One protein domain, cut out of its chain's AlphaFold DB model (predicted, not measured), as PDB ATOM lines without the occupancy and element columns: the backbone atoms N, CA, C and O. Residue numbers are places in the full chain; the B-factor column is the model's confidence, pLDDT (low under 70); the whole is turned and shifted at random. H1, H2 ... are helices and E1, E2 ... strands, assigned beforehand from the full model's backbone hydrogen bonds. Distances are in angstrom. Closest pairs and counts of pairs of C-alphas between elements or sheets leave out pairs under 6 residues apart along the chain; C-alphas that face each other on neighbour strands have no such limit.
ATOM      1  N   VAL A  13     182.659 252.894 172.149       71.69
ATOM      2  CA  VAL A  13     181.787 252.801 173.335       71.69
ATOM      3  C   VAL A  13     181.264 251.372 173.526       71.69
ATOM      4  O   VAL A  13     181.267 250.863 174.649       71.69
ATOM      5  N   ALA A  14     180.891 250.680 172.444       70.19
ATOM      6  CA  ALA A  14     180.495 249.273 172.505       70.19
ATOM      7  C   ALA A  14     181.658 248.364 172.951       70.19
ATOM      8  O   ALA A  14     181.472 247.495 173.809       70.19
ATOM      9  N   GLY A  15     182.871 248.607 172.441       69.69
ATOM     10  CA  GLY A  15     184.085 247.900 172.852       69.69
ATOM     11  C   GLY A  15     184.408 248.091 174.336       69.69
ATOM     12  O   GLY A  15     184.647 247.111 175.045       69.69
ATOM     13  N   LEU A  16     184.324 249.327 174.840       70.38
ATOM     14  CA  LEU A  16     184.535 249.642 176.258       70.38
ATOM     15  C   LEU A  16     183.445 249.054 177.164       70.38
ATOM     16  O   LEU A  16     183.755 248.595 178.262       70.38
ATOM     17  N   ALA A  17     182.190 248.989 176.714       68.88
ATOM     18  CA  ALA A  17     181.112 248.351 177.471       68.88
ATOM     19  C   ALA A  17     181.295 246.823 177.577       68.88
ATOM     20  O   ALA A  17     181.084 246.242 178.647       68.88
ATOM     21  N   VAL A  18     181.733 246.162 176.499       69.06
ATOM     22  CA  VAL A  18     182.044 244.719 176.495       69.06
ATOM     23  C   VAL A  18     183.295 244.422 177.328       69.06
ATOM     24  O   VAL A  18     183.301 243.469 178.113       69.06
ATOM     25  N   LEU A  19     184.330 245.260 177.222       66.62
ATOM     26  CA  LEU A  19     185.555 245.140 178.012       66.62
ATOM     27  C   LEU A  19     185.283 245.392 179.503       66.62
ATOM     28  O   LEU A  19     185.699 244.602 180.345       66.62
ATOM     29  N   GLY A  20     184.484 246.411 179.828       62.88
ATOM     30  CA  GLY A  20     184.025 246.699 181.185       62.88
ATOM     31  C   GLY A  20     183.204 245.555 181.787       62.88
ATOM     32  O   GLY A  20     183.400 245.220 182.955       62.88
ATOM     33  N   ARG A  21     182.353 244.879 180.995       60.53
ATOM     34  CA  ARG A  21     181.652 243.651 181.429       60.53
ATOM     35  C   ARG A  21     182.599 242.470 181.658       60.53
ATOM     36  O   ARG A  21     182.373 241.716 182.602       60.53
ATOM     37  N   ARG A  22     183.656 242.314 180.851       57.56
ATOM     38  CA  ARG A  22     184.674 241.257 181.034       57.56
ATOM     39  C   ARG A  22     185.590 241.503 182.234       57.56
ATOM     40  O   ARG A  22     185.974 240.543 182.897       57.56
ATOM     41  N   ILE A  23     185.916 242.760 182.530       56.44
ATOM     42  CA  ILE A  23     186.767 243.132 183.669       56.44
ATOM     43  C   ILE A  23     185.982 243.066 184.993       56.44
ATOM     44  O   ILE A  23     186.536 242.670 186.015       56.44
ATOM     45  N   ARG A  24     184.670 243.354 184.993       51.56
ATOM     46  CA  ARG A  24     183.864 243.494 186.225       51.56
ATOM     47  C   ARG A  24     183.568 242.233 187.048       51.56
ATOM     48  O   ARG A  24     182.907 242.373 188.071       51.56
ATOM     49  N   ARG A  25     183.993 241.018 186.683       52.75
ATOM     50  CA  ARG A  25     183.659 239.811 187.483       52.75
ATOM     51  C   ARG A  25     184.786 238.793 187.625       52.75
ATOM     52  O   ARG A  25     184.536 237.594 187.630       52.75
ATOM     53  N   ARG A  26     186.026 239.247 187.799       54.81
ATOM     54  CA  ARG A  26     187.054 238.404 188.432       54.81
ATOM     55  C   ARG A  26     187.030 238.638 189.935       54.81
ATOM     56  O   ARG A  26     187.945 239.219 190.504       54.81
ATOM     57  N   LEU A  27     185.929 238.242 190.563       59.28
ATOM     58  CA  LEU A  27     185.922 238.092 192.009       59.28
ATOM     59  C   LEU A  27     186.744 236.834 192.313       59.28
ATOM     60  O   LEU A  27     186.608 235.804 191.653       59.28
ATOM     61  N   HIS A  28     187.669 236.960 193.250       67.25
ATOM     62  CA  HIS A  28     188.467 235.849 193.738       67.25
ATOM     63  C   HIS A  28     187.807 235.363 195.019       67.25
ATOM     64  O   HIS A  28     187.593 236.161 195.930       67.25
ATOM     65  N   PHE A  29     187.488 234.076 195.095       73.75
ATOM     66  CA  PHE A  29     187.031 233.476 196.343       73.75
ATOM     67  C   PHE A  29     187.975 232.361 196.759       73.75
ATOM     68  O   PHE A  29     188.458 231.585 195.931       73.75
ATOM     69  N   THR A  30     188.217 232.288 198.061       78.62
ATOM     70  CA  THR A  30     189.081 231.290 198.680       78.62
ATOM     71  C   THR A  30     188.205 230.370 199.508       78.62
ATOM     72  O   THR A  30     187.519 230.826 200.418       78.62
ATOM     73  N   CYS A  31     188.215 229.073 199.203       81.19
ATOM     74  CA  CYS A  31     187.536 228.093 200.046       81.19
ATOM     75  C   CYS A  31     188.208 228.048 201.426       81.19
ATOM     76  O   CYS A  31     189.430 227.893 201.508       81.19
ATOM     77  N   HIS A  32     187.422 228.138 202.502       80.56
ATOM     78  CA  HIS A  32     187.921 228.097 203.876       80.56
ATOM     79  C   HIS A  32     188.606 226.757 204.193       80.56
ATOM     80  O   HIS A  32     189.658 226.727 204.825       80.56
ATOM     81  N   PHE A  33     188.052 225.652 203.681       81.88
ATOM     82  CA  PHE A  33     188.523 224.297 203.978       81.88
ATOM     83  C   PHE A  33     189.789 223.919 203.210       81.88
ATOM     84  O   PHE A  33     190.796 223.553 203.809       81.88
ATOM     85  N   CYS A  34     189.766 224.003 201.876       82.81
ATOM     86  CA  CYS A  34     190.909 223.578 201.063       82.81
ATOM     87  C   CYS A  34     191.907 224.710 200.780       82.81
ATOM     88  O   CYS A  34     192.974 224.458 200.224       82.81
ATOM     89  N   GLY A  35     191.572 225.965 201.106       78.00
ATOM     90  CA  GLY A  35     192.431 227.133 200.885       78.00
ATOM     91  C   GLY A  35     192.709 227.455 199.415       78.00
ATOM     92  O   GLY A  35     193.547 228.309 199.135       78.00
ATOM     93  N   ARG A  36     192.049 226.763 198.479       79.50
ATOM     94  CA  ARG A  36     192.206 226.995 197.042       79.50
ATOM     95  C   ARG A  36     191.382 228.207 196.639       79.50
ATOM     96  O   ARG A  36     190.215 228.322 197.018       79.50
ATOM     97  N   CYS A  37     192.003 229.078 195.851       76.56
ATOM     98  CA  CYS A  37     191.334 230.207 195.229       76.56
ATOM     99  C   CYS A  37     190.755 229.763 193.890       76.56
ATOM    100  O   CYS A  37     191.495 229.294 193.023       76.56
ATOM    101  N   ALA A  38     189.454 229.931 193.704       71.00
ATOM    102  CA  ALA A  38     188.852 229.806 192.390       71.00
ATOM    103  C   ALA A  38     188.868 231.183 191.718       71.00
ATOM    104  O   ALA A  38     188.436 232.188 192.288       71.00
ATOM    105  N   VAL A  39     189.425 231.224 190.509       63.38
ATOM    106  CA  VAL A  39     189.543 232.430 189.687       63.38
ATOM    107  C   VAL A  39     188.774 232.167 188.401       63.38
ATOM    108  O   VAL A  39     189.251 231.417 187.554       63.38
ATOM    109  N   GLY A  40     187.570 232.721 188.250       66.06
ATOM    110  CA  GLY A  40     186.759 232.452 187.058       66.06
ATOM    111  C   GLY A  40     185.262 232.658 187.246       66.06
ATOM    112  O   GLY A  40     184.854 233.395 188.140       66.06
ATOM    113  N   LEU A  41     184.464 232.028 186.367       53.34
ATOM    114  CA  LEU A  41     182.999 232.042 186.405       53.34
ATOM    115  C   LEU A  41     182.520 231.547 187.764       53.34
ATOM    116  O   LEU A  41     182.454 230.359 188.057       53.34
ATOM    117  N   ILE A  42     182.205 232.518 188.591       56.84
ATOM    118  CA  ILE A  42     181.576 232.323 189.865       56.84
ATOM    119  C   ILE A  42     180.113 231.927 189.603       56.84
ATOM    120  O   ILE A  42     179.415 232.673 188.907       56.84
ATOM    121  N   PRO A  43     179.633 230.781 190.126       56.28
ATOM    122  CA  PRO A  43     178.209 230.463 190.140       56.28
ATOM    123  C   PRO A  43     177.403 231.671 190.632       56.28
ATOM    124  O   PRO A  43     177.785 232.298 191.618       56.28
ATOM    125  N   ALA A  44     176.288 231.996 189.970       53.03
ATOM    126  CA  ALA A  44     175.469 233.178 190.268       53.03
ATOM    127  C   ALA A  44     175.212 233.481 191.772       53.03
ATOM    128  O   ALA A  44     175.228 234.666 192.108       53.03
ATOM    129  N   PRO A  45     175.062 232.491 192.686       53.34
ATOM    130  CA  PRO A  45     174.880 232.746 194.124       53.34
ATOM    131  C   PRO A  45     176.039 233.495 194.804       53.34
ATOM    132  O   PRO A  45     175.841 234.296 195.711       53.34
ATOM    133  N   LEU A  46     177.274 233.284 194.360       53.12
ATOM    134  CA  LEU A  46     178.457 233.886 194.986       53.12
ATOM    135  C   LEU A  46     178.639 235.371 194.617       53.12
ATOM    136  O   LEU A  46     179.336 236.098 195.321       53.12
ATOM    137  N   ALA A  47     178.027 235.851 193.525       51.28
ATOM    138  CA  ALA A  47     178.109 237.265 193.141       51.28
ATOM    139  C   ALA A  47     177.341 238.183 194.111       51.28
ATOM    140  O   ALA A  47     177.598 239.384 194.150       51.28
ATOM    141  N   THR A  48     176.424 237.616 194.900       57.16
ATOM    142  CA  THR A  48     175.627 238.311 195.921       57.16
ATOM    143  C   THR A  48     176.173 238.135 197.340       57.16
ATOM    144  O   THR A  48     175.521 238.553 198.289       57.16
ATOM    145  N   GLY A  49     177.351 237.517 197.508       60.00
ATOM    146  CA  GLY A  49     177.884 237.178 198.833       60.00
ATOM    147  C   GLY A  49     177.135 236.031 199.514       60.00
ATOM    148  O   GLY A  49     177.250 235.869 200.726       60.00
ATOM    149  N   ALA A  50     176.363 235.246 198.752       62.72
ATOM    150  CA  ALA A  50     175.699 234.074 199.293       62.72
ATOM    151  C   ALA A  50     176.691 232.917 199.436       62.72
ATOM    152  O   ALA A  50     177.685 232.791 198.711       62.72
ATOM    153  N   SER A  51     176.381 232.069 200.399       77.50
ATOM    154  CA  SER A  51     177.016 230.792 200.650       77.50
ATOM    155  C   SER A  51     177.048 229.872 199.433       77.50
ATOM    156  O   SER A  51     176.178 229.898 198.561       77.50
ATOM    157  N   PHE A  52     178.089 229.043 199.355       79.19
ATOM    158  CA  PHE A  52     178.318 228.187 198.195       79.19
ATOM    159  C   PHE A  52     179.018 226.885 198.561       79.19
ATOM    160  O   PHE A  52     179.816 226.830 199.492       79.19
ATOM    161  N   TYR A  53     178.787 225.839 197.773       83.56
ATOM    162  CA  TYR A  53     179.634 224.652 197.812       83.56
ATOM    163  C   TYR A  53     180.913 224.887 197.021       83.56
ATOM    164  O   TYR A  53     180.896 225.450 195.924       83.56
ATOM    165  N   CYS A  54     182.030 224.451 197.590       82.19
ATOM    166  CA  CYS A  54     183.328 224.509 196.949       82.19
ATOM    167  C   CYS A  54     183.269 223.817 195.571       82.19
ATOM    168  O   CYS A  54     182.909 222.642 195.523       82.19
ATOM    169  N   PRO A  55     183.643 224.492 194.466       78.44
ATOM    170  CA  PRO A  55     183.521 223.933 193.115       78.44
ATOM    171  C   PRO A  55     184.572 222.858 192.809       78.44
ATOM    172  O   PRO A  55     184.574 222.294 191.724       78.44
ATOM    173  N   PHE A  56     185.525 222.635 193.714       82.31
ATOM    174  CA  PHE A  56     186.522 221.591 193.547       82.31
ATOM    175  C   PHE A  56     185.906 220.253 193.973       82.31
ATOM    176  O   PHE A  56     185.556 220.099 195.148       82.31
ATOM    177  N   ASP A  57     185.807 219.307 193.035       78.25
ATOM    178  CA  ASP A  57     185.155 217.995 193.212       78.25
ATOM    179  C   ASP A  57     185.712 217.188 194.393       78.25
ATOM    180  O   ASP A  57     184.997 216.449 195.060       78.25
ATOM    181  N   ASP A  58     186.996 217.362 194.693       80.38
ATOM    182  CA  ASP A  58     187.686 216.716 195.808       80.38
ATOM    183  C   ASP A  58     187.447 217.406 197.162       80.38
ATOM    184  O   ASP A  58     187.778 216.851 198.208       80.38
ATOM    185  N   CYS A  59     186.900 218.624 197.168       83.12
ATOM    186  CA  CYS A  59     186.559 219.332 198.395       83.12
ATOM    187  C   CYS A  59     185.084 219.148 198.746       83.12
ATOM    188  O   CYS A  59     184.786 218.692 199.849       83.12
ATOM    189  N   GLY A  60     184.170 219.555 197.857       78.88
ATOM    190  CA  GLY A  60     182.718 219.461 198.069       78.88
ATOM    191  C   GLY A  60     182.173 220.149 199.333       78.88
ATOM    192  O   GLY A  60     180.997 220.001 199.644       78.88
ATOM    193  N   GLN A  61     182.996 220.893 200.084       83.69
ATOM    194  CA  GLN A  61     182.602 221.491 201.361       83.69
ATOM    195  C   GLN A  61     181.805 222.779 201.160       83.69
ATOM    196  O   GLN A  61     182.111 223.593 200.283       83.69
ATOM    197  N   TYR A  62     180.811 222.988 202.014       86.75
ATOM    198  CA  TYR A  62     179.958 224.169 202.002       86.75
ATOM    199  C   TYR A  62     180.621 225.357 202.723       86.75
ATOM    200  O   TYR A  62     180.967 225.265 203.894       86.75
ATOM    201  N   ASN A  63     180.795 226.483 202.026       82.94
ATOM    202  CA  ASN A  63     181.394 227.735 202.502       82.94
ATOM    203  C   ASN A  63     180.316 228.810 202.708       82.94
ATOM    204  O   ASN A  63     180.295 229.830 202.018       82.94
ATOM    205  N   GLY A  64     179.398 228.563 203.636       85.81
ATOM    206  CA  GLY A  64     178.380 229.527 204.039       85.81
ATOM    207  C   GLY A  64     178.447 229.800 205.523       85.81
ATOM    208  O   GLY A  64     177.974 228.978 206.299       85.81
ATOM    209  N   PHE A  65     179.037 230.929 205.912       81.62
ATOM    210  CA  PHE A  65     179.200 231.303 207.314       81.62
ATOM    211  C   PHE A  65     178.465 232.607 207.617       81.62
ATOM    212  O   PHE A  65     178.514 233.559 206.838       81.62
ATOM    213  N   ARG A  66     177.813 232.655 208.776       82.38
ATOM    214  CA  ARG A  66     177.299 233.878 209.393       82.38
ATOM    215  C   ARG A  66     178.450 234.676 210.026       82.38
ATOM    216  O   ARG A  66     179.536 234.132 210.231       82.38
ATOM    217  N   PRO A  67     178.232 235.957 210.376       77.44
ATOM    218  CA  PRO A  67     179.255 236.786 211.022       77.44
ATOM    219  C   PRO A  67     179.783 236.238 212.357       77.44
ATOM    220  O   PRO A  67     180.890 236.577 212.759       77.44
ATOM    221  N   ASP A  68     179.007 235.392 213.038       84.00
ATOM    222  CA  ASP A  68     179.396 234.702 214.274       84.00
ATOM    223  C   ASP A  68     180.261 233.446 214.030       84.00
ATOM    224  O   ASP A  68     180.730 232.824 214.982       84.00
ATOM    225  N   GLY A  69     180.489 233.072 212.766       75.69
ATOM    226  CA  GLY A  69     181.241 231.884 212.366       75.69
ATOM    227  C   GLY A  69     180.416 230.595 212.307       75.69
ATOM    228  O   GLY A  69     180.968 229.551 211.959       75.69
ATOM    229  N   SER A  70     179.114 230.644 212.610       81.06
ATOM    230  CA  SER A  70     178.205 229.504 212.428       81.06
ATOM    231  C   SER A  70     177.824 229.324 210.955       81.06
ATOM    232  O   SER A  70     177.990 230.240 210.150       81.06
ATOM    233  N   TYR A  71     177.321 228.147 210.570       82.81
ATOM    234  CA  TYR A  71     176.813 227.960 209.211       82.81
ATOM    235  C   TYR A  71     175.523 228.755 208.998       82.81
ATOM    236  O   TYR A  71     174.661 228.833 209.873       82.81
ATOM    237  N   ASP A  72     175.375 229.347 207.816       84.94
ATOM    238  CA  ASP A  72     174.189 230.140 207.484       84.94
ATOM    239  C   ASP A  72     172.930 229.303 207.221       84.94
ATOM    240  O   ASP A  72     171.819 229.841 207.282       84.94
ATOM    241  N   ARG A  73     173.103 227.992 207.038       83.12
ATOM    242  CA  ARG A  73     172.047 226.980 206.953       83.12
ATOM    243  C   ARG A  73     172.339 225.786 207.861       83.12
ATOM    244  O   ARG A  73     173.497 225.491 208.158       83.12
ATOM    245  N   ASP A  74     171.292 225.033 208.169       80.94
ATOM    246  CA  ASP A  74     171.426 223.727 208.806       80.94
ATOM    247  C   ASP A  74     171.979 222.700 207.813       80.94
ATOM    248  O   ASP A  74     171.319 222.299 206.849       80.94
ATOM    249  N   LEU A  75     173.215 222.271 208.058       77.81
ATOM    250  CA  LEU A  75     173.862 221.186 207.333       77.81
ATOM    251  C   LEU A  75     173.406 219.852 207.917       77.81
ATOM    252  O   LEU A  75     173.958 219.380 208.912       77.81
ATOM    253  N   LYS A  76     172.415 219.216 207.286       72.94
ATOM    254  CA  LYS A  76     172.014 217.842 207.638       72.94
ATOM    255  C   LYS A  76     173.176 216.854 207.469       72.94
ATOM    256  O   LYS A  76     173.208 215.819 208.123       72.94
ATOM    257  N   GLU A  77     174.163 217.192 206.641       69.62
ATOM    258  CA  GLU A  77     175.373 216.394 206.448       69.62
ATOM    259  C   GLU A  77     176.285 216.372 207.695       69.62
ATOM    260  O   GLU A  77     177.081 215.451 207.845       69.62
ATOM    261  N   LEU A  78     176.164 217.347 208.612       64.56
ATOM    262  CA  LEU A  78     176.897 217.347 209.888       64.56
ATOM    263  C   LEU A  78     176.262 216.440 210.947       64.56
ATOM    264  O   LEU A  78     176.941 216.078 211.907       64.56
ATOM    265  N   SER A  79     174.978 216.103 210.826       65.56
ATOM    266  CA  SER A  79     174.313 215.163 211.734       65.56
ATOM    267  C   SER A  79     174.359 213.724 211.224       65.56
ATOM    268  O   SER A  79     174.205 212.802 212.023       65.56
TER     269      SER A  79
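This is residues 13 to 79 of the 476 residues of the protein "Ima1_N domain-containing protein" of Plasmodiophora brassicae (UniProt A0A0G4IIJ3). A body with little regular structure, mostly loops, holds the small hairpin E1 and E2, the short helix H2 and a long unnamed stretch, residues 49 to 79; from it residues 13 to 24, with helix H1, stick out as an arm. The printed part has 67 residues, 22 in named elements, in the order H1, E1, E2, H2; the class is mixed, and the two-strand sheet is antiparallel. The whole is loose, with a radius of gyration of the C-alphas of 15.0 A and spans of 54 by 24 by 17 A.

H1, residues 13 to 23, begins with C-alpha 13 at (181.787, 252.801, 173.335) and is 15.0 A long. E1 is residues 28 to 30, 6.8 A, and E2 residues 37 to 39, 6.2 A. H2, residues 44 to 48, 7.6 A, ends with C-alpha 48 at (175.627, 238.311, 195.921).

In the hairpin E1 and E2, N 38 and O 29 are 2.9 A apart, within hydrogen-bond range. H1 is apart from E2 and H2. In H1 every O i to N i+4 pair is within range; in H2 0 of 1, but 2 of 2 O i to N i+3 pairs.

Without residues 13 to 24 the body spans 34 by 24 by 17 A. The printed part has no cut, and no link is long. Residue 15 and residues 17 to 28, 39 to 50 and 77 to 79 are under pLDDT 70.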